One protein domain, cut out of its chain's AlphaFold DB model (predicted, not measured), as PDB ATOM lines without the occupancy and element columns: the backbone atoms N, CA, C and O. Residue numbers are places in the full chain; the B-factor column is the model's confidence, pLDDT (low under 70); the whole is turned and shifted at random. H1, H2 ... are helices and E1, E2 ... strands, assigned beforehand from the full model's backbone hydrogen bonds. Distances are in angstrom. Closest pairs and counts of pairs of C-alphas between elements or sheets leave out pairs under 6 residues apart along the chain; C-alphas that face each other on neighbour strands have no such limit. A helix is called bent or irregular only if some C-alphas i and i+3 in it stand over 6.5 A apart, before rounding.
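AT A GLANCE: This is residues 29 to 50 and 185 to 305 of the 540 residues of an uncharacterized protein of Corynebacterium glutamicum (strain ATCC 13032 / DSM 20300 / BCRC 11384 / JCM 1318 / LMG 3730 / NCIMB 10025) (UniProt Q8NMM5). A strongly twisted antiparallel sheet of four strands forms the body; H2 packs on one face of it, over E4 and E5. Beyond its E5 edge, the small hairpin E6 and E7 packs with H3, and H1 and E1 lie far out at opposite ends of the whole. The printed part has 143 residues, with three named helices and seven named strands in the order H1 E1 H2 E2 E3 E4 E5 H3 E6 E7; the class is mixed, helices and strands. It is compact, with a radius of gyration of the C-alphas of 14.6 A, and rounded, spanning 42 by 35 by 33 A.

HOW THE PARTS SIT: The sheet is a meander, each strand the antiparallel neighbour of the one before: E2, residues 220 to 226, E3, 230 to 238, E4, 242 to 248, and E5, 253 to 259. From edge to edge the strands' lines turn by 88 degrees. Within hydrogen-bond range are N 222 and O 234 at 2.8 A in the hairpin E2 and E3, N 237 and O 244 at 2.9 A in E3 and E4, and N 245 and O 256 at 2.8 A in E4 and E5. H2, residues 196 to 204, is on the sheet at a height of 8.9 A, over E4 and E5, and runs slantwise to the strands, at 43 degrees to E4 on the local plane; the closest C-alphas of H2 and E4 are those of Ser 198 and Val 244, 6.3 A apart. H3, residues 260 to 268, only grazes the sheet, with its residues 260 to 266. The hairpin E6, residues 292 to 296, and E7, 299 to 304, has N 294 and O 301 at 3.0 A. The closest C-alphas of H3 and E7 are those of Ile 262 and Leu 301, 6.4 A apart. H1, residues 35 to 43, is only just not on the four-stranded sheet, with 4 pairs of C-alphas within 10 A; residues 46 to 47 pair antiparallel with residues 253 to 254 of E5. E1, residues 190 to 195, pairs with no named strand; residues 185 to 186 pair antiparallel with its residues 190 to 191. Every O i to N i+4 pair is within hydrogen-bond range in H3, 3 of 5 in H1 and 4 of 5 in H2.

IN THESE COORDINATES: H1 begins at C-alpha 35, (15.109, -4.342, 4.120), and is irregular, with C-alphas 36 and 39 7.3 A apart. E3 is the longest strand, 24.6 A from first to last C-alpha; E2 measures 20.3 A, E4 20.1 A and E5 19.8 A. E7 ends at C-alpha 304, (6.825, -6.948, 17.826).

THE WHOLE: The C-alphas of Asp 36 and Pro 187 are the two farthest apart, 44.7 A. Residues 51 to 184 are not printed; C-alphas 50 and 185 are 29.7 A apart across the cut. The links H2 to E2, 15 residues, and H3 to E6, 23 residues, are long. The mean pLDDT of the printed part is 94.1, and no printed residue is under 70.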
ATOM      1  N   PRO A  29       7.678 -22.465   5.052       78.06
ATOM      2  CA  PRO A  29       8.193 -21.849   6.263       78.06
ATOM      3  C   PRO A  29       8.089 -20.329   6.163       78.06
ATOM      4  O   PRO A  29       8.232 -19.759   5.079       78.06
ATOM      5  N   ASP A  30       7.905 -19.685   7.313       82.06
ATOM      6  CA  ASP A  30       7.978 -18.233   7.413       82.06
ATOM      7  C   ASP A  30       9.301 -17.718   6.833       82.06
ATOM      8  O   ASP A  30      10.383 -18.220   7.156       82.06
ATOM      9  N   GLN A  31       9.216 -16.695   5.987       89.44
ATOM     10  CA  GLN A  31      10.387 -16.077   5.380       89.44
ATOM     11  C   GLN A  31      10.871 -14.908   6.234       89.44
ATOM     12  O   GLN A  31      10.101 -14.015   6.587       89.44
ATOM     13  N   THR A  32      12.162 -14.916   6.559       94.06
ATOM     14  CA  THR A  32      12.858 -13.752   7.115       94.06
ATOM     15  C   THR A  32      13.287 -12.848   5.970       94.06
ATOM     16  O   THR A  32      14.030 -13.289   5.094       94.06
ATOM     17  N   VAL A  33      12.821 -11.601   5.973       92.94
ATOM     18  CA  VAL A  33      13.063 -10.643   4.889       92.94
ATOM     19  C   VAL A  33      13.805  -9.434   5.446       92.94
ATOM     20  O   VAL A  33      13.346  -8.772   6.377       92.94
ATOM     21  N   THR A  34      14.978  -9.160   4.877       91.31
ATOM     22  CA  THR A  34      15.768  -7.961   5.168       91.31
ATOM     23  C   THR A  34      15.276  -6.780   4.338       91.31
ATOM     24  O   THR A  34      14.611  -6.958   3.315       91.31
ATOM     25  N   LEU A  35      15.594  -5.559   4.772       88.25
ATOM     26  CA  LEU A  35      15.109  -4.342   4.120       88.25
ATOM     27  C   LEU A  35      15.547  -4.243   2.644       88.25
ATOM     28  O   LEU A  35      14.744  -3.878   1.792       88.25
ATOM     29  N   ASP A  36      16.777  -4.645   2.326       88.19
ATOM     30  CA  ASP A  36      17.336  -4.682   0.965       88.19
ATOM     31  C   ASP A  36      16.697  -5.746   0.053       88.19
ATOM     32  O   ASP A  36      16.738  -5.616  -1.169       88.19
ATOM     33  N   HIS A  37      16.056  -6.771   0.620       91.75
ATOM     34  CA  HIS A  37      15.322  -7.794  -0.134       91.75
ATOM     35  C   HIS A  37      13.804  -7.563  -0.160       91.75
ATOM     36  O   HIS A  37      13.078  -8.340  -0.784       91.75
ATOM     37  N   GLN A  38      13.305  -6.504   0.486       90.94
ATOM     38  CA  GLN A  38      11.870  -6.243   0.604       90.94
ATOM     39  C   GLN A  38      11.198  -6.062  -0.765       90.94
ATOM     40  O   GLN A  38      10.114  -6.595  -0.990       90.94
ATOM     41  N   GLU A  39      11.840  -5.358  -1.702       90.25
ATOM     42  CA  GLU A  39      11.291  -5.164  -3.049       90.25
ATOM     43  C   GLU A  39      11.184  -6.481  -3.820       90.25
ATOM     44  O   GLU A  39      10.139  -6.770  -4.401       90.25
ATOM     45  N   ALA A  40      12.229  -7.313  -3.774       93.00
ATOM     46  CA  ALA A  40      12.222  -8.628  -4.408       93.00
ATOM     47  C   ALA A  40      11.111  -9.519  -3.830       93.00
ATOM     48  O   ALA A  40      10.411 -10.189  -4.587       93.00
ATOM     49  N   TYR A  41      10.901  -9.457  -2.512       93.62
ATOM     50  CA  TYR A  41       9.823 -10.174  -1.840       93.62
ATOM     51  C   TYR A  41       8.434  -9.726  -2.321       93.62
ATOM     52  O   TYR A  41       7.599 -10.566  -2.639       93.62
ATOM     53  N   ILE A  42       8.187  -8.417  -2.461       92.31
ATOM     54  CA  ILE A  42       6.906  -7.888  -2.969       92.31
ATOM     55  C   ILE A  42       6.614  -8.390  -4.393       92.31
ATOM     56  O   ILE A  42       5.467  -8.719  -4.711       92.31
ATOM     57  N   GLN A  43       7.635  -8.502  -5.245       91.50
ATOM     58  CA  GLN A  43       7.466  -8.998  -6.617       91.50
ATOM     59  C   GLN A  43       6.979 -10.456  -6.668       91.50
ATOM     60  O   GLN A  43       6.298 -10.841  -7.618       91.50
ATOM     61  N   GLU A  44       7.221 -11.262  -5.629       91.38
ATOM     62  CA  GLU A  44       6.700 -12.636  -5.542       91.38
ATOM     63  C   GLU A  44       5.169 -12.711  -5.427       91.38
ATOM     64  O   GLU A  44       4.592 -13.797  -5.560       91.38
ATOM     65  N   PHE A  45       4.493 -11.586  -5.181       91.69
ATOM     66  CA  PHE A  45       3.039 -11.483  -5.007       91.69
ATOM     67  C   PHE A  45       2.328 -10.824  -6.192       91.69
ATOM     68  O   PHE A  45       1.095 -10.794  -6.228       91.69
ATOM     69  N   HIS A  46       3.085 -10.379  -7.198       90.88
ATOM     70  CA  HIS A  46       2.534  -9.931  -8.470       90.88
ATOM     71  C   HIS A  46       2.136 -11.141  -9.324       90.88
ATOM     72  O   HIS A  46       2.849 -12.147  -9.411       90.88
ATOM     73  N   ARG A  47       0.958 -11.086  -9.940       88.94
ATOM     74  CA  ARG A  47       0.469 -12.050 -10.929       88.94
ATOM     75  C   ARG A  47       0.083 -11.317 -12.197       88.94
ATOM     76  O   ARG A  47      -0.670 -10.351 -12.135       88.94
ATOM     77  N   GLY A  48       0.543 -11.826 -13.337       80.94
ATOM     78  CA  GLY A  48       0.110 -11.338 -14.644       80.94
ATOM     79  C   GLY A  48      -1.399 -11.504 -14.852       80.94
ATOM     80  O   GLY A  48      -2.033 -12.358 -14.232       80.94
ATOM     81  N   GLY A  49      -1.970 -10.671 -15.724       70.56
ATOM     82  CA  GLY A  49      -3.410 -10.659 -16.008       70.56
ATOM     83  C   GLY A  49      -3.880 -11.723 -17.000       70.56
ATOM     84  O   GLY A  49      -5.078 -11.964 -17.097       70.56
ATOM     85  N   ASP A  50      -2.963 -12.371 -17.722       72.94
ATOM     86  CA  ASP A  50      -3.322 -13.154 -18.911       72.94
ATOM     87  C   ASP A  50      -4.030 -14.476 -18.589       72.94
ATOM     88  O   ASP A  50      -4.880 -14.930 -19.357       72.94
ATOM     89  N   TRP A 185     -16.644 -26.822   2.124       97.81
ATOM     90  CA  TRP A 185     -17.677 -26.854   3.140       97.81
ATOM     91  C   TRP A 185     -17.110 -27.368   4.457       97.81
ATOM     92  O   TRP A 185     -16.457 -28.408   4.482       97.81
ATOM     93  N   HIS A 186     -17.435 -26.687   5.551       97.62
ATOM     94  CA  HIS A 186     -17.163 -27.143   6.912       97.62
ATOM     95  C   HIS A 186     -18.417 -26.961   7.783       97.62
ATOM     96  O   HIS A 186     -19.122 -25.961   7.616       97.62
ATOM     97  N   PRO A 187     -18.721 -27.865   8.738       96.00
ATOM     98  CA  PRO A 187     -19.938 -27.789   9.554       96.00
ATOM     99  C   PRO A 187     -20.113 -26.477  10.332       96.00
ATOM    100  O   PRO A 187     -21.244 -26.091  10.611       96.00
ATOM    101  N   THR A 188     -19.023 -25.791  10.687       96.38
ATOM    102  CA  THR A 188     -19.090 -24.523  11.438       96.38
ATOM    103  C   THR A 188     -19.031 -23.271  10.568       96.38
ATOM    104  O   THR A 188     -19.437 -22.213  11.043       96.38
ATOM    105  N   THR A 189     -18.528 -23.356   9.331       96.94
ATOM    106  CA  THR A 189     -18.355 -22.175   8.467       96.94
ATOM    107  C   THR A 189     -19.312 -22.167   7.281       96.94
ATOM    108  O   THR A 189     -19.641 -21.091   6.796       96.94
ATOM    109  N   GLY A 190     -19.839 -23.317   6.856       97.69
ATOM    110  CA  GLY A 190     -20.679 -23.446   5.665       97.69
ATOM    111  C   GLY A 190     -19.866 -23.659   4.386       97.69
ATOM    112  O   GLY A 190     -18.673 -23.942   4.448       97.69
ATOM    113  N   ALA A 191     -20.537 -23.589   3.230       97.94
ATOM    114  CA  ALA A 191     -19.929 -23.796   1.914       97.94
ATOM    115  C   ALA A 191     -19.508 -22.463   1.281       97.94
ATOM    116  O   ALA A 191     -20.351 -21.598   1.037       97.94
ATOM    117  N   HIS A 192     -18.225 -22.325   0.949       98.25
ATOM    118  CA  HIS A 192     -17.640 -21.098   0.411       98.25
ATOM    119  C   HIS A 192     -16.767 -21.382  -0.799       98.25
ATOM    120  O   HIS A 192     -15.973 -22.321  -0.800       98.25
ATOM    121  N   ALA A 193     -16.935 -20.554  -1.828       97.69
ATOM    122  CA  ALA A 193     -16.132 -20.619  -3.037       97.69
ATOM    123  C   ALA A 193     -14.848 -19.802  -2.874       97.69
ATOM    124  O   ALA A 193     -14.895 -18.698  -2.336       97.69
ATOM    125  N   VAL A 194     -13.740 -20.341  -3.373       97.25
ATOM    126  CA  VAL A 194     -12.403 -19.747  -3.358       97.25
ATOM    127  C   VAL A 194     -11.853 -19.819  -4.781       97.25
ATOM    128  O   VAL A 194     -11.760 -20.908  -5.347       97.25
ATOM    129  N   ASN A 195     -11.518 -18.676  -5.378       93.56
ATOM    130  CA  ASN A 195     -10.946 -18.636  -6.727       93.56
ATOM    131  C   ASN A 195      -9.482 -19.108  -6.744       93.56
ATOM    132  O   ASN A 195      -8.829 -19.173  -5.702       93.56
ATOM    133  N   ASN A 196      -8.944 -19.395  -7.931       92.25
ATOM    134  CA  ASN A 196      -7.561 -19.871  -8.070       92.25
ATOM    135  C   ASN A 196      -6.508 -18.878  -7.539       92.25
ATOM    136  O   ASN A 196      -5.495 -19.297  -6.985       92.25
ATOM    137  N   TYR A 197      -6.750 -17.569  -7.649       91.81
ATOM    138  CA  TYR A 197      -5.845 -16.532  -7.138       91.81
ATOM    139  C   TYR A 197      -5.677 -16.604  -5.612       91.81
ATOM    140  O   TYR A 197      -4.557 -16.651  -5.108       91.81
ATOM    141  N   SER A 198      -6.787 -16.678  -4.879       93.94
ATOM    142  CA  SER A 198      -6.794 -16.830  -3.423       93.94
ATOM    143  C   SER A 198      -6.360 -18.231  -2.995       93.94
ATOM    144  O   SER A 198      -5.654 -18.376  -1.999       93.94
ATOM    145  N   ALA A 199      -6.746 -19.262  -3.754       94.19
ATOM    146  CA  ALA A 199      -6.373 -20.643  -3.472       94.19
ATOM    147  C   ALA A 199      -4.858 -20.859  -3.561       94.19
ATOM    148  O   ALA A 199      -4.322 -21.590  -2.745       94.19
ATOM    149  N   GLN A 200      -4.148 -20.178  -4.467       91.50
ATOM    150  CA  GLN A 200      -2.687 -20.270  -4.553       91.50
ATOM    151  C   GLN A 200      -1.981 -19.755  -3.284       91.50
ATOM    152  O   GLN A 200      -0.984 -20.326  -2.840       91.50
ATOM    153  N   ILE A 201      -2.483 -18.665  -2.697       92.62
ATOM    154  CA  ILE A 201      -1.962 -18.163  -1.419       92.62
ATOM    155  C   ILE A 201      -2.323 -19.144  -0.303       92.62
ATOM    156  O   ILE A 201      -1.477 -19.514   0.505       92.62
ATOM    157  N   TRP A 202      -3.558 -19.634  -0.295       94.56
ATOM    158  CA  TRP A 202      -4.014 -20.588   0.707       94.56
ATOM    159  C   TRP A 202      -3.245 -21.922   0.675       94.56
ATOM    160  O   TRP A 202      -2.856 -22.425   1.727       94.56
ATOM    161  N   GLU A 203      -2.940 -22.445  -0.515       92.19
ATOM    162  CA  GLU A 203      -2.099 -23.624  -0.759       92.19
ATOM    163  C   GLU A 203      -0.719 -23.463  -0.124       92.19
ATOM    164  O   GLU A 203      -0.261 -24.333   0.619       92.19
ATOM    165  N   ARG A 204      -0.078 -22.311  -0.358       89.75
ATOM    166  CA  ARG A 204       1.235 -21.975   0.206       89.75
ATOM    167  C   ARG A 204       1.244 -22.028   1.731       89.75
ATOM    168  O   ARG A 204       2.238 -22.440   2.331       89.75
ATOM    169  N   HIS A 205       0.131 -21.641   2.343       92.00
ATOM    170  CA  HIS A 205      -0.051 -21.626   3.792       92.00
ATOM    171  C   HIS A 205      -0.599 -22.942   4.354       92.00
ATOM    172  O   HIS A 205      -0.855 -23.015   5.551       92.00
ATOM    173  N   GLY A 206      -0.712 -23.997   3.537       92.31
ATOM    174  CA  GLY A 206      -1.104 -25.339   3.978       92.31
ATOM    175  C   GLY A 206      -2.612 -25.603   3.967       92.31
ATOM    176  O   GLY A 206      -3.076 -26.460   4.720       92.31
ATOM    177  N   TRP A 207      -3.376 -24.887   3.136       94.00
ATOM    178  CA  TRP A 207      -4.823 -25.068   2.970       94.00
ATOM    179  C   TRP A 207      -5.594 -24.963   4.300       94.00
ATOM    180  O   TRP A 207      -5.255 -24.155   5.170       94.00
ATOM    181  N   GLU A 208      -6.664 -25.744   4.470       94.50
ATOM    182  CA  GLU A 208      -7.488 -25.757   5.683       94.50
ATOM    183  C   GLU A 208      -6.739 -26.251   6.927       94.50
ATOM    184  O   GLU A 208      -7.118 -25.917   8.047       94.50
ATOM    185  N   SER A 209      -5.664 -27.013   6.724       91.94
ATOM    186  CA  SER A 209      -4.776 -27.495   7.785       91.94
ATOM    187  C   SER A 209      -3.790 -26.418   8.266       91.94
ATOM    188  O   SER A 209      -3.170 -26.564   9.321       91.94
ATOM    189  N   GLY A 210      -3.632 -25.347   7.485       92.88
ATOM    190  CA  GLY A 210      -2.779 -24.201   7.761       92.88
ATOM    191  C   GLY A 210      -3.371 -23.202   8.749       92.88
ATOM    192  O   GLY A 210      -4.521 -23.303   9.175       92.88
ATOM    193  N   TRP A 211      -2.598 -22.160   9.069       93.69
ATOM    194  CA  TRP A 211      -3.030 -21.108  10.001       93.69
ATOM    195  C   TRP A 211      -4.275 -20.351   9.516       93.69
ATOM    196  O   TRP A 211      -5.022 -19.809  10.329       93.69
ATOM    197  N   MET A 212      -4.518 -20.322   8.202       96.19
ATOM    198  CA  MET A 212      -5.693 -19.682   7.613       96.19
ATOM    199  C   MET A 212      -6.991 -20.416   7.978       96.19
ATOM    200  O   MET A 212      -8.024 -19.765   8.153       96.19
ATOM    201  N   GLY A 213      -6.952 -21.741   8.138       96.00
ATOM    202  CA  GLY A 213      -8.140 -22.559   8.364       96.00
ATOM    203  C   GLY A 213      -9.113 -22.533   7.181       96.00
ATOM    204  O   GLY A 213      -8.718 -22.367   6.027       96.00
ATOM    205  N   TYR A 214     -10.405 -22.686   7.467       98.06
ATOM    206  CA  TYR A 214     -11.458 -22.712   6.451       98.06
ATOM    207  C   TYR A 214     -11.869 -21.316   5.966       98.06
ATOM    208  O   TYR A 214     -11.854 -20.356   6.748       98.06
ATOM    209  N   PRO A 215     -12.334 -21.184   4.708       98.38
ATOM    210  CA  PRO A 215     -13.036 -19.985   4.274       98.38
ATOM    211  C   PRO A 215     -14.329 -19.797   5.084       98.38
ATOM    212  O   PRO A 215     -15.019 -20.764   5.428       98.38
ATOM    213  N   ILE A 216     -14.657 -18.538   5.385       97.88
ATOM    214  CA  ILE A 216     -15.876 -18.147   6.124       97.88
ATOM    215  C   ILE A 216     -16.803 -17.218   5.325       97.88
ATOM    216  O   ILE A 216     -17.860 -16.821   5.810       97.88
ATOM    217  N   GLY A 217     -16.409 -16.879   4.101       96.12
ATOM    218  CA  GLY A 217     -17.187 -16.132   3.116       96.12
ATOM    219  C   GLY A 217     -16.701 -16.490   1.712       96.12
ATOM    220  O   GLY A 217     -15.664 -17.129   1.583       96.12
ATOM    221  N   GLY A 218     -17.420 -16.097   0.661       93.81
ATOM    222  CA  GLY A 218     -16.834 -16.053  -0.685       93.81
ATOM    223  C   GLY A 218     -16.033 -14.769  -0.896       93.81
ATOM    224  O   GLY A 218     -16.132 -13.844  -0.088       93.81
ATOM    225  N   GLU A 219     -15.285 -14.698  -1.994       94.62
ATOM    226  CA  GLU A 219     -14.588 -13.475  -2.382       94.62
ATOM    227  C   GLU A 219     -15.614 -12.371  -2.707       94.62
ATOM    228  O   GLU A 219     -16.553 -12.584  -3.479       94.62
ATOM    229  N   VAL A 220     -15.451 -11.196  -2.098       96.00
ATOM    230  CA  VAL A 220     -16.341 -10.039  -2.281       96.00
ATOM    231  C   VAL A 220     -15.542  -8.790  -2.650       96.00
ATOM    232  O   VAL A 220     -14.393  -8.668  -2.218       96.00
ATOM    233  N   PRO A 221     -16.112  -7.860  -3.441       97.00
ATOM    234  CA  PRO A 221     -15.452  -6.593  -3.725       97.00
ATOM    235  C   PRO A 221     -15.273  -5.780  -2.441       97.00
ATOM    236  O   PRO A 221     -16.114  -5.802  -1.540       97.00
ATOM    237  N   VAL A 222     -14.172  -5.044  -2.382       97.06
ATOM    238  CA  VAL A 222     -13.842  -4.108  -1.315       97.06
ATOM    239  C   VAL A 222     -13.236  -2.862  -1.943       97.06
ATOM    240  O   VAL A 222     -12.432  -2.950  -2.867       97.06
ATOM    241  N   SER A 223     -13.625  -1.702  -1.437       96.44
ATOM    242  CA  SER A 223     -13.130  -0.411  -1.901       96.44
ATOM    243  C   SER A 223     -12.558   0.361  -0.724       96.44
ATOM    244  O   SER A 223     -12.880   0.070   0.429       96.44
ATOM    245  N   GLY A 224     -11.713   1.332  -1.028       95.31
ATOM    246  CA  GLY A 224     -11.230   2.315  -0.077       95.31
ATOM    247  C   GLY A 224     -10.820   3.591  -0.790       95.31
ATOM    248  O   GLY A 224     -10.817   3.660  -2.021       95.31
ATOM    249  N   SER A 225     -10.460   4.602  -0.018       94.69
ATOM    250  CA  SER A 225      -9.888   5.825  -0.563       94.69
ATOM    251  C   SER A 225      -8.790   6.381   0.328       94.69
ATOM    252  O   SER A 225      -8.915   6.395   1.548       94.69
ATOM    253  N   ASN A 226      -7.706   6.856  -0.281       92.06
ATOM    254  CA  ASN A 226      -6.629   7.527   0.440       92.06
ATOM    255  C   ASN A 226      -6.074   8.717  -0.362       92.06
ATOM    256  O   ASN A 226      -6.369   8.891  -1.543       92.06
ATOM    257  N   LEU A 227      -5.269   9.557   0.291       87.38
ATOM    258  CA  LEU A 227      -4.763  10.808  -0.291       87.38
ATOM    259  C   LEU A 227      -3.768  10.615  -1.448       87.38
ATOM    260  O   LEU A 227      -3.568  11.545  -2.226       87.38
ATOM    261  N   ILE A 228      -3.130   9.447  -1.548       90.25
ATOM    262  CA  ILE A 228      -2.093   9.151  -2.546       90.25
ATOM    263  C   ILE A 228      -2.712   8.483  -3.778       90.25
ATOM    264  O   ILE A 228      -2.394   8.840  -4.915       90.25
ATOM    265  N   ASP A 229      -3.613   7.526  -3.565       89.25
ATOM    266  CA  ASP A 229      -4.196   6.713  -4.632       89.25
ATOM    267  C   ASP A 229      -5.572   7.167  -5.099       89.25
ATOM    268  O   ASP A 229      -5.996   6.768  -6.180       89.25
ATOM    269  N   GLY A 230      -6.251   8.026  -4.337       90.88
ATOM    270  CA  GLY A 230      -7.662   8.294  -4.573       90.88
ATOM    271  C   GLY A 230      -8.486   7.048  -4.267       90.88
ATOM    272  O   GLY A 230      -8.235   6.376  -3.267       90.88
ATOM    273  N   GLU A 231      -9.475   6.749  -5.108       93.75
ATOM    274  CA  GLU A 231     -10.278   5.534  -4.981       93.75
ATOM    275  C   GLU A 231      -9.461   4.295  -5.367       93.75
ATOM    276  O   GLU A 231      -8.943   4.182  -6.477       93.75
ATOM    277  N   ILE A 232      -9.408   3.329  -4.456       93.69
ATOM    278  CA  ILE A 232      -8.816   2.015  -4.677       93.69
ATOM    279  C   ILE A 232      -9.893   0.947  -4.550       93.69
ATOM    280  O   ILE A 232     -10.795   1.022  -3.717       93.69
ATOM    281  N   ASN A 233      -9.800  -0.078  -5.387       95.31
ATOM    282  CA  ASN A 233     -10.744  -1.185  -5.420       95.31
ATOM    283  C   ASN A 233      -9.973  -2.495  -5.398       95.31
ATOM    284  O   ASN A 233      -8.851  -2.564  -5.883       95.31
ATOM    285  N   GLY A 234     -10.583  -3.537  -4.864       95.62
ATOM    286  CA  GLY A 234     -10.013  -4.867  -4.813       95.62
ATOM    287  C   GLY A 234     -11.062  -5.887  -4.416       95.62
ATOM    288  O   GLY A 234     -12.266  -5.622  -4.412       95.62
ATOM    289  N   TRP A 235     -10.589  -7.070  -4.061       96.94
ATOM    290  CA  TRP A 235     -11.417  -8.155  -3.571       96.94
ATOM    291  C   TRP A 235     -10.823  -8.735  -2.301       96.94
ATOM    292  O   TRP A 235      -9.607  -8.726  -2.118       96.94
ATOM    293  N   VAL A 236     -11.686  -9.246  -1.427       98.00
ATOM    294  CA  VAL A 236     -11.277  -9.898  -0.187       98.00
ATOM    295  C   VAL A 236     -11.936 -11.258  -0.045       98.00
ATOM    296  O   VAL A 236     -13.155 -11.399  -0.141       98.00
ATOM    297  N   GLN A 237     -11.112 -12.256   0.246       98.06
ATOM    298  CA  GLN A 237     -11.511 -13.592   0.650       98.06
ATOM    299  C   GLN A 237     -11.174 -13.758   2.138       98.06
ATOM    300  O   GLN A 237     -10.020 -13.628   2.545       98.06
ATOM    301  N   THR A 238     -12.185 -14.020   2.971       98.19
ATOM    302  CA  THR A 238     -11.994 -14.152   4.427       98.19
ATOM    303  C   THR A 238     -11.916 -15.619   4.837       98.19
ATOM    304  O   THR A 238     -12.737 -16.442   4.421       98.19
ATOM    305  N   PHE A 239     -10.947 -15.917   5.695       98.50
ATOM    306  CA  PHE A 239     -10.711 -17.213   6.317       98.50
ATOM    307  C   PHE A 239     -10.796 -17.089   7.843       98.50
ATOM    308  O   PHE A 239     -10.834 -15.984   8.386       98.50
ATOM    309  N   GLN A 240     -10.829 -18.214   8.554       97.50
ATOM    310  CA  GLN A 240     -10.870 -18.222  10.021       97.50
ATOM    311  C   GLN A 240      -9.673 -17.497  10.650       97.50
ATOM    312  O   GLN A 240      -9.842 -16.772  11.628       97.50
ATOM    313  N   GLY A 241      -8.477 -17.697  10.094       96.50
ATOM    314  CA  GLY A 241      -7.227 -17.153  10.623       96.50
ATOM    315  C   GLY A 241      -6.801 -15.809  10.036       96.50
ATOM    316  O   GLY A 241      -5.886 -15.187  10.568       96.50
ATOM    317  N   GLY A 242      -7.430 -15.334   8.959       97.00
ATOM    318  CA  GLY A 242      -7.008 -14.103   8.290       97.00
ATOM    319  C   GLY A 242      -7.761 -13.817   6.999       97.00
ATOM    320  O   GLY A 242      -8.892 -14.260   6.798       97.00
ATOM    321  N   ARG A 243      -7.146 -13.024   6.125       98.00
ATOM    322  CA  ARG A 243      -7.752 -12.571   4.867       98.00
ATOM    323  C   ARG A 243      -6.748 -12.652   3.734       98.00
ATOM    324  O   ARG A 243      -5.562 -12.458   3.971       98.00
ATOM    325  N   VAL A 244      -7.244 -12.873   2.523       98.06
ATOM    326  CA  VAL A 244      -6.497 -12.666   1.279       98.06
ATOM    327  C   VAL A 244      -7.133 -11.500   0.544       98.06
ATOM    328  O   VAL A 244      -8.349 -11.484   0.352       98.06
ATOM    329  N   TYR A 245      -6.313 -10.533   0.156       97.62
ATOM    330  CA  TYR A 245      -6.699  -9.405  -0.674       97.62
ATOM    331  C   TYR A 245      -6.116  -9.574  -2.069       97.62
ATOM    332  O   TYR A 245      -4.959  -9.958  -2.225       97.62
ATOM    333  N   ARG A 246      -6.931  -9.269  -3.075       95.12
ATOM    334  CA  ARG A 246      -6.533  -9.218  -4.479       95.12
ATOM    335  C   ARG A 246      -6.779  -7.811  -4.995       95.12
ATOM    336  O   ARG A 246      -7.929  -7.383  -5.096       95.12
ATOM    337  N   THR A 247      -5.705  -7.114  -5.330       92.44
ATOM    338  CA  THR A 247      -5.731  -5.716  -5.765       92.44
ATOM    339  C   THR A 247      -5.342  -5.656  -7.242       92.44
ATOM    340  O   THR A 247      -4.292  -6.185  -7.604       92.44
ATOM    341  N   PRO A 248      -6.175  -5.077  -8.121       89.56
ATOM    342  CA  PRO A 248      -5.835  -4.898  -9.523       89.56
ATOM    343  C   PRO A 248      -4.641  -3.953  -9.668       89.56
ATOM    344  O   PRO A 248      -4.501  -2.978  -8.931       89.56
ATOM    345  N   MET A 249      -3.794  -4.250 -10.645       84.25
ATOM    346  CA  MET A 249      -2.697  -3.399 -11.096       84.25
ATOM    347  C   MET A 249      -2.894  -3.072 -12.578       84.25
ATOM    348  O   MET A 249      -3.767  -3.652 -13.225       84.25
ATOM    349  N   LEU A 250      -2.077  -2.163 -13.128       80.06
ATOM    350  CA  LEU A 250      -2.101  -1.854 -14.566       80.06
ATOM    351  C   LEU A 250      -1.984  -3.134 -15.410       80.06
ATOM    352  O   LEU A 250      -2.709  -3.308 -16.386       80.06
ATOM    353  N   GLU A 251      -1.118  -4.052 -14.978       82.44
ATOM    354  CA  GLU A 251      -0.961  -5.379 -15.562       82.44
ATOM    355  C   GLU A 251      -1.177  -6.445 -14.481       82.44
ATOM    356  O   GLU A 251      -0.279  -6.754 -13.700       82.44
ATOM    357  N   GLY A 252      -2.380  -7.019 -14.420       88.50
ATOM    358  CA  GLY A 252      -2.697  -8.144 -13.537       88.50
ATOM    359  C   GLY A 252      -3.078  -7.750 -12.107       88.50
ATOM    360  O   GLY A 252      -3.884  -6.844 -11.900       88.50
ATOM    361  N   PHE A 253      -2.570  -8.489 -11.119       91.31
ATOM    362  CA  PHE A 253      -2.995  -8.378  -9.723       91.31
ATOM    363  C   PHE A 253      -1.836  -8.507  -8.739       91.31
ATOM    364  O   PHE A 253      -0.959  -9.351  -8.910       91.31
ATOM    365  N   GLN A 254      -1.921  -7.760  -7.645       92.56
ATOM    366  CA  GLN A 254      -1.183  -8.037  -6.421       92.56
ATOM    367  C   GLN A 254      -2.070  -8.864  -5.486       92.56
ATOM    368  O   GLN A 254      -3.236  -8.515  -5.282       92.56
ATOM    369  N   ILE A 255      -1.553  -9.964  -4.933       94.56
ATOM    370  CA  ILE A 255      -2.342 -10.863  -4.075       94.56
ATOM    371  C   ILE A 255      -1.580 -11.145  -2.790       94.56
ATOM    372  O   ILE A 255      -0.507 -11.739  -2.832       94.56
ATOM    373  N   ALA A 256      -2.154 -10.756  -1.657       95.56
ATOM    374  CA  ALA A 256      -1.490 -10.820  -0.363       95.56
ATOM    375  C   ALA A 256      -2.429 -11.324   0.733       95.56
ATOM    376  O   ALA A 256      -3.603 -10.947   0.794       95.56
ATOM    377  N   SER A 257      -1.900 -12.153   1.624       96.44
ATOM    378  CA  SER A 257      -2.545 -12.549   2.870       96.44
ATOM    379  C   SER A 257      -2.118 -11.664   4.036       96.44
ATOM    380  O   SER A 257      -1.007 -11.144   4.092       96.44
ATOM    381  N   ILE A 258      -3.025 -11.489   4.992       97.00
ATOM    382  CA  ILE A 258      -2.797 -10.689   6.195       97.00
ATOM    383  C   ILE A 258      -3.549 -11.304   7.376       97.00
ATOM    384  O   ILE A 258      -4.679 -11.792   7.222       97.00
ATOM    385  N   ASN A 259      -2.934 -11.305   8.563       96.75
ATOM    386  CA  ASN A 259      -3.500 -11.955   9.743       96.75
ATOM    387  C   ASN A 259      -3.141 -11.269  11.071       96.75
ATOM    388  O   ASN A 259      -2.481 -10.230  11.119       96.75
ATOM    389  N   GLY A 260      -3.666 -11.840  12.157       96.38
ATOM    390  CA  GLY A 260      -3.193 -11.562  13.507       96.38
ATOM    391  C   GLY A 260      -3.264 -10.092  13.922       96.38
ATOM    392  O   GLY A 260      -4.230  -9.376  13.651       96.38
ATOM    393  N   MET A 261      -2.238  -9.648  14.649       98.06
ATOM    394  CA  MET A 261      -2.191  -8.301  15.224       98.06
ATOM    395  C   MET A 261      -1.997  -7.213  14.168       98.06
ATOM    396  O   MET A 261      -2.514  -6.111  14.346       98.06
ATOM    397  N   ILE A 262      -1.319  -7.527  13.062       98.62
ATOM    398  CA  ILE A 262      -1.153  -6.603  11.938       98.62
ATOM    399  C   ILE A 262      -2.499  -6.373  11.246       98.62
ATOM    400  O   ILE A 262      -2.902  -5.222  11.079       98.62
ATOM    401  N   LEU A 263      -3.256  -7.439  10.947       98.56
ATOM    402  CA  LEU A 263      -4.617  -7.324  10.413       98.56
ATOM    403  C   LEU A 263      -5.516  -6.501  11.339       98.56
ATOM    404  O   LEU A 263      -6.216  -5.600  10.880       98.56
ATOM    405  N   ASN A 264      -5.492  -6.792  12.642       98.50
ATOM    406  CA  ASN A 264      -6.312  -6.080  13.619       98.50
ATOM    407  C   ASN A 264      -5.986  -4.584  13.650       98.50
ATOM    408  O   ASN A 264      -6.906  -3.764  13.662       98.50
ATOM    409  N   ARG A 265      -4.696  -4.221  13.638       98.56
ATOM    410  CA  ARG A 265      -4.272  -2.818  13.610       98.56
ATOM    411  C   ARG A 265      -4.703  -2.136  12.319       98.56
ATOM    412  O   ARG A 265      -5.317  -1.077  12.396       98.56
ATOM    413  N   TRP A 266      -4.435  -2.749  11.168       98.69
ATOM    414  CA  TRP A 266      -4.788  -2.192   9.864       98.69
ATOM    415  C   TRP A 266      -6.292  -1.920   9.747       98.69
ATOM    416  O   TRP A 266      -6.695  -0.824   9.368       98.69
ATOM    417  N   LEU A 267      -7.140  -2.867  10.160       98.38
ATOM    418  CA  LEU A 267      -8.591  -2.658  10.177       98.38
ATOM    419  C   LEU A 267      -9.016  -1.564  11.165       98.38
ATOM    420  O   LEU A 267      -9.938  -0.809  10.867       98.38
ATOM    421  N   ALA A 268      -8.349  -1.452  12.318       98.50
ATOM    422  CA  ALA A 268      -8.652  -0.424  13.313       98.50
ATOM    423  C   ALA A 268      -8.334   1.003  12.833       98.50
ATOM    424  O   ALA A 268      -8.961   1.946  13.312       98.50
ATOM    425  N   ILE A 269      -7.398   1.165  11.892       97.94
ATOM    426  CA  ILE A 269      -7.056   2.463  11.284       97.94
ATOM    427  C   ILE A 269      -7.786   2.726   9.957       97.94
ATOM    428  O   ILE A 269      -7.445   3.670   9.252       97.94
ATOM    429  N   GLY A 270      -8.794   1.915   9.617       97.69
ATOM    430  CA  GLY A 270      -9.651   2.113   8.440       97.69
ATOM    431  C   GLY A 270      -9.420   1.126   7.295       97.69
ATOM    432  O   GLY A 270     -10.138   1.168   6.301       97.69
ATOM    433  N   GLY A 271      -8.465   0.201   7.414       97.81
ATOM    434  CA  GLY A 271      -8.207  -0.803   6.385       97.81
ATOM    435  C   GLY A 271      -7.852  -0.151   5.037       97.81
ATOM    436  O   GLY A 271      -6.937   0.674   5.001       97.81
ATOM    437  N   PRO A 272      -8.559  -0.470   3.937       97.00
ATOM    438  CA  PRO A 272      -8.348   0.175   2.637       97.00
ATOM    439  C   PRO A 272      -8.522   1.704   2.636       97.00
ATOM    440  O   PRO A 272      -7.918   2.364   1.799       97.00
ATOM    441  N   ASP A 273      -9.291   2.277   3.571       97.12
ATOM    442  CA  ASP A 273      -9.443   3.737   3.725       97.12
ATOM    443  C   ASP A 273      -8.298   4.393   4.518       97.12
ATOM    444  O   ASP A 273      -8.259   5.610   4.701       97.12
ATOM    445  N   SER A 274      -7.363   3.599   5.044       96.88
ATOM    446  CA  SER A 274      -6.203   4.129   5.760       96.88
ATOM    447  C   SER A 274      -5.150   4.686   4.797       96.88
ATOM    448  O   SER A 274      -5.108   4.344   3.614       96.88
ATOM    449  N   ALA A 275      -4.215   5.473   5.334       94.19
ATOM    450  CA  ALA A 275      -3.066   5.974   4.580       94.19
ATOM    451  C   ALA A 275      -2.185   4.861   3.977       94.19
ATOM    452  O   ALA A 275      -1.403   5.154   3.083       94.19
ATOM    453  N   LEU A 276      -2.309   3.607   4.437       97.06
ATOM    454  CA  LEU A 276      -1.547   2.464   3.929       97.06
ATOM    455  C   LEU A 276      -2.095   1.895   2.611       97.06
ATOM    456  O   LEU A 276      -1.309   1.406   1.802       97.06
ATOM    457  N   GLY A 277      -3.413   1.937   2.389       96.62
ATOM    458  CA  GLY A 277      -4.071   1.214   1.295       96.62
ATOM    459  C   GLY A 277      -4.136  -0.307   1.516       96.62
ATOM    460  O   GLY A 277      -4.197  -0.779   2.655       96.62
ATOM    461  N   PHE A 278      -4.160  -1.085   0.430       97.38
ATOM    462  CA  PHE A 278      -4.204  -2.553   0.465       97.38
ATOM    463  C   PHE A 278      -2.847  -3.187   0.817       97.38
ATOM    464  O   PHE A 278      -1.803  -2.619   0.480       97.38
ATOM    465  N   PRO A 279      -2.833  -4.380   1.446       97.19
ATOM    466  CA  PRO A 279      -1.614  -5.169   1.582       97.19
ATOM    467  C   PRO A 279      -1.134  -5.645   0.205       97.19
ATOM    468  O   PRO A 279      -1.944  -5.981  -0.663       97.19
ATOM    469  N   ILE A 280       0.184  -5.679   0.016       94.94
ATOM    470  CA  ILE A 280       0.826  -6.033  -1.261       94.94
ATOM    471  C   ILE A 280       1.796  -7.213  -1.151       94.94
ATOM    472  O   ILE A 280       2.300  -7.678  -2.165       94.94
ATOM    473  N   ALA A 281       2.040  -7.727   0.050       94.69
ATOM    474  CA  ALA A 281       2.813  -8.940   0.278       94.69
ATOM    475  C   ALA A 281       2.274  -9.680   1.503       94.69
ATOM    476  O   ALA A 281       1.647  -9.059   2.369       94.69
ATOM    477  N   ASP A 282       2.528 -10.987   1.571       95.19
ATOM    478  CA  ASP A 282       2.259 -11.754   2.787       95.19
ATOM    479  C   ASP A 282       3.052 -11.191   3.982       95.19
ATOM    480  O   ASP A 282       4.029 -10.451   3.842       95.19
ATOM    481  N   GLU A 283       2.609 -11.539   5.186       95.12
ATOM    482  CA  GLU A 283       3.341 -11.215   6.405       95.12
ATOM    483  C   GLU A 283       4.671 -11.980   6.470       95.12
ATOM    484  O   GLU A 283       4.694 -13.211   6.394       95.12
ATOM    485  N   ALA A 284       5.768 -11.249   6.664       95.56
ATOM    486  CA  ALA A 284       7.119 -11.790   6.757       95.56
ATOM    487  C   ALA A 284       7.711 -11.593   8.154       95.56
ATOM    488  O   ALA A 284       7.323 -10.694   8.904       95.56
ATOM    489  N   VAL A 285       8.692 -12.427   8.495       96.38
ATOM    490  CA  VAL A 285       9.511 -12.259   9.697       96.38
ATOM    491  C   VAL A 285      10.531 -11.152   9.435       96.38
ATOM    492  O   VAL A 285      11.182 -11.114   8.388       96.38
ATOM    493  N   ALA A 286      10.651 -10.237  10.389       94.44
ATOM    494  CA  ALA A 286      11.621  -9.153  10.357       94.44
ATOM    495  C   ALA A 286      13.064  -9.681  10.420       94.44
ATOM    496  O   ALA A 286      13.308 -10.794  10.884       94.44
ATOM    497  N   SER A 287      14.035  -8.874   9.984       91.94
ATOM    498  CA  SER A 287      15.451  -9.266   9.877       91.94
ATOM    499  C   SER A 287      16.083  -9.761  11.184       91.94
ATOM    500  O   SER A 287      17.033 -10.541  11.142       91.94
ATOM    501  N   ASP A 288      15.553  -9.351  12.336       92.06
ATOM    502  CA  ASP A 288      16.008  -9.782  13.661       92.06
ATOM    503  C   ASP A 288      15.490 -11.171  14.085       92.06
ATOM    504  O   ASP A 288      15.917 -11.706  15.111       92.06
ATOM    505  N   GLY A 289      14.571 -11.764  13.316       93.19
ATOM    506  CA  GLY A 289      13.945 -13.050  13.617       93.19
ATOM    507  C   GLY A 289      12.895 -13.011  14.734       93.19
ATOM    508  O   GLY A 289      12.457 -14.074  15.175       93.19
ATOM    509  N   VAL A 290      12.504 -11.826  15.217       94.50
ATOM    510  CA  VAL A 290      11.577 -11.655  16.348       94.50
ATOM    511  C   VAL A 290      10.288 -10.970  15.916       94.50
ATOM    512  O   VAL A 290       9.196 -11.465  16.211       94.50
ATOM    513  N   GLY A 291      10.398  -9.819  15.255       96.44
ATOM    514  CA  GLY A 291       9.234  -9.090  14.769       96.44
ATOM    515  C   GLY A 291       8.665  -9.682  13.487       96.44
ATOM    516  O   GLY A 291       9.241 -10.568  12.853       96.44
ATOM    517  N   ARG A 292       7.508  -9.164  13.089       97.31
ATOM    518  CA  ARG A 292       6.849  -9.479  11.820       97.31
ATOM    519  C   ARG A 292       6.394  -8.193  11.155       97.31
ATOM    520  O   ARG A 292       6.222  -7.182  11.835       97.31
ATOM    521  N   PHE A 293       6.205  -8.206   9.845       97.50
ATOM    522  CA  PHE A 293       5.687  -7.048   9.133       97.50
ATOM    523  C   PHE A 293       4.852  -7.437   7.919       97.50
ATOM    524  O   PHE A 293       5.061  -8.489   7.319       97.50
ATOM    525  N   SER A 294       3.939  -6.550   7.535       97.62
ATOM    526  CA  SER A 294       3.241  -6.611   6.249       97.62
ATOM    527  C   SER A 294       3.449  -5.307   5.500       97.62
ATOM    528  O   SER A 294       3.405  -4.224   6.092       97.62
ATOM    529  N   VAL A 295       3.663  -5.416   4.191       96.75
ATOM    530  CA  VAL A 295       3.834  -4.263   3.304       96.75
ATOM    531  C   VAL A 295       2.502  -3.907   2.663       96.75
ATOM    532  O   VAL A 295       1.744  -4.787   2.252       96.75
ATOM    533  N   PHE A 296       2.238  -2.610   2.557       96.94
ATOM    534  CA  PHE A 296       1.051  -2.023   1.952       96.94
ATOM    535  C   PHE A 296       1.454  -1.082   0.817       96.94
ATOM    536  O   PHE A 296       2.624  -0.720   0.691       96.94
ATOM    537  N   GLN A 297       0.483  -0.655   0.008       94.19
ATOM    538  CA  GLN A 297       0.714   0.256  -1.122       94.19
ATOM    539  C   GLN A 297       1.544   1.488  -0.725       94.19
ATOM    540  O   GLN A 297       2.490   1.852  -1.419       94.19
ATOM    541  N   ASN A 298       1.240   2.082   0.432       94.06
ATOM    542  CA  ASN A 298       1.799   3.369   0.850       94.06
ATOM    543  C   ASN A 298       2.563   3.327   2.180       94.06
ATOM    544  O   ASN A 298       2.848   4.374   2.758       94.06
ATOM    545  N   GLY A 299       2.924   2.134   2.657       95.25
ATOM    546  CA  GLY A 299       3.711   1.995   3.878       95.25
ATOM    547  C   GLY A 299       3.821   0.563   4.375       95.25
ATOM    548  O   GLY A 299       3.656  -0.399   3.624       95.25
ATOM    549  N   VAL A 300       4.098   0.417   5.663       97.06
ATOM    550  CA  VAL A 300       4.366  -0.876   6.300       97.06
ATOM    551  C   VAL A 300       3.782  -0.897   7.710       97.06
ATOM    552  O   VAL A 300       3.758   0.120   8.399       97.06
ATOM    553  N   LEU A 301       3.301  -2.056   8.154       98.44
ATOM    554  CA  LEU A 301       2.973  -2.305   9.559       98.44
ATOM    555  C   LEU A 301       3.994  -3.272  10.133       98.44
ATOM    556  O   LEU A 301       4.130  -4.379   9.617       98.44
ATOM    557  N   TYR A 302       4.651  -2.878  11.221       98.06
ATOM    558  CA  TYR A 302       5.511  -3.760  12.003       98.06
ATOM    559  C   TYR A 302       4.788  -4.217  13.258       98.06
ATOM    560  O   TYR A 302       4.134  -3.418  13.923       98.06
ATOM    561  N   TRP A 303       4.953  -5.486  13.608       98.38
ATOM    562  CA  TRP A 303       4.570  -6.058  14.886       98.38
ATOM    563  C   TRP A 303       5.791  -6.596  15.626       98.38
ATOM    564  O   TRP A 303       6.643  -7.265  15.046       98.38
ATOM    565  N   HIS A 304       5.840  -6.352  16.932       97.94
ATOM    566  CA  HIS A 304       6.825  -6.948  17.826       97.94
ATOM    567  C   HIS A 304       6.158  -7.341  19.158       97.94
ATOM    568  O   HIS A 304       5.334  -6.571  19.668       97.94
ATOM    569  N   PRO A 305       6.512  -8.483  19.783       97.69
ATOM    570  CA  PRO A 305       5.861  -8.969  21.006       97.69
ATOM    571  C   PRO A 305       5.869  -7.967  22.170       97.69
ATOM    572  O   PRO A 305       4.924  -7.938  22.953       97.69
TER     573      PRO A 305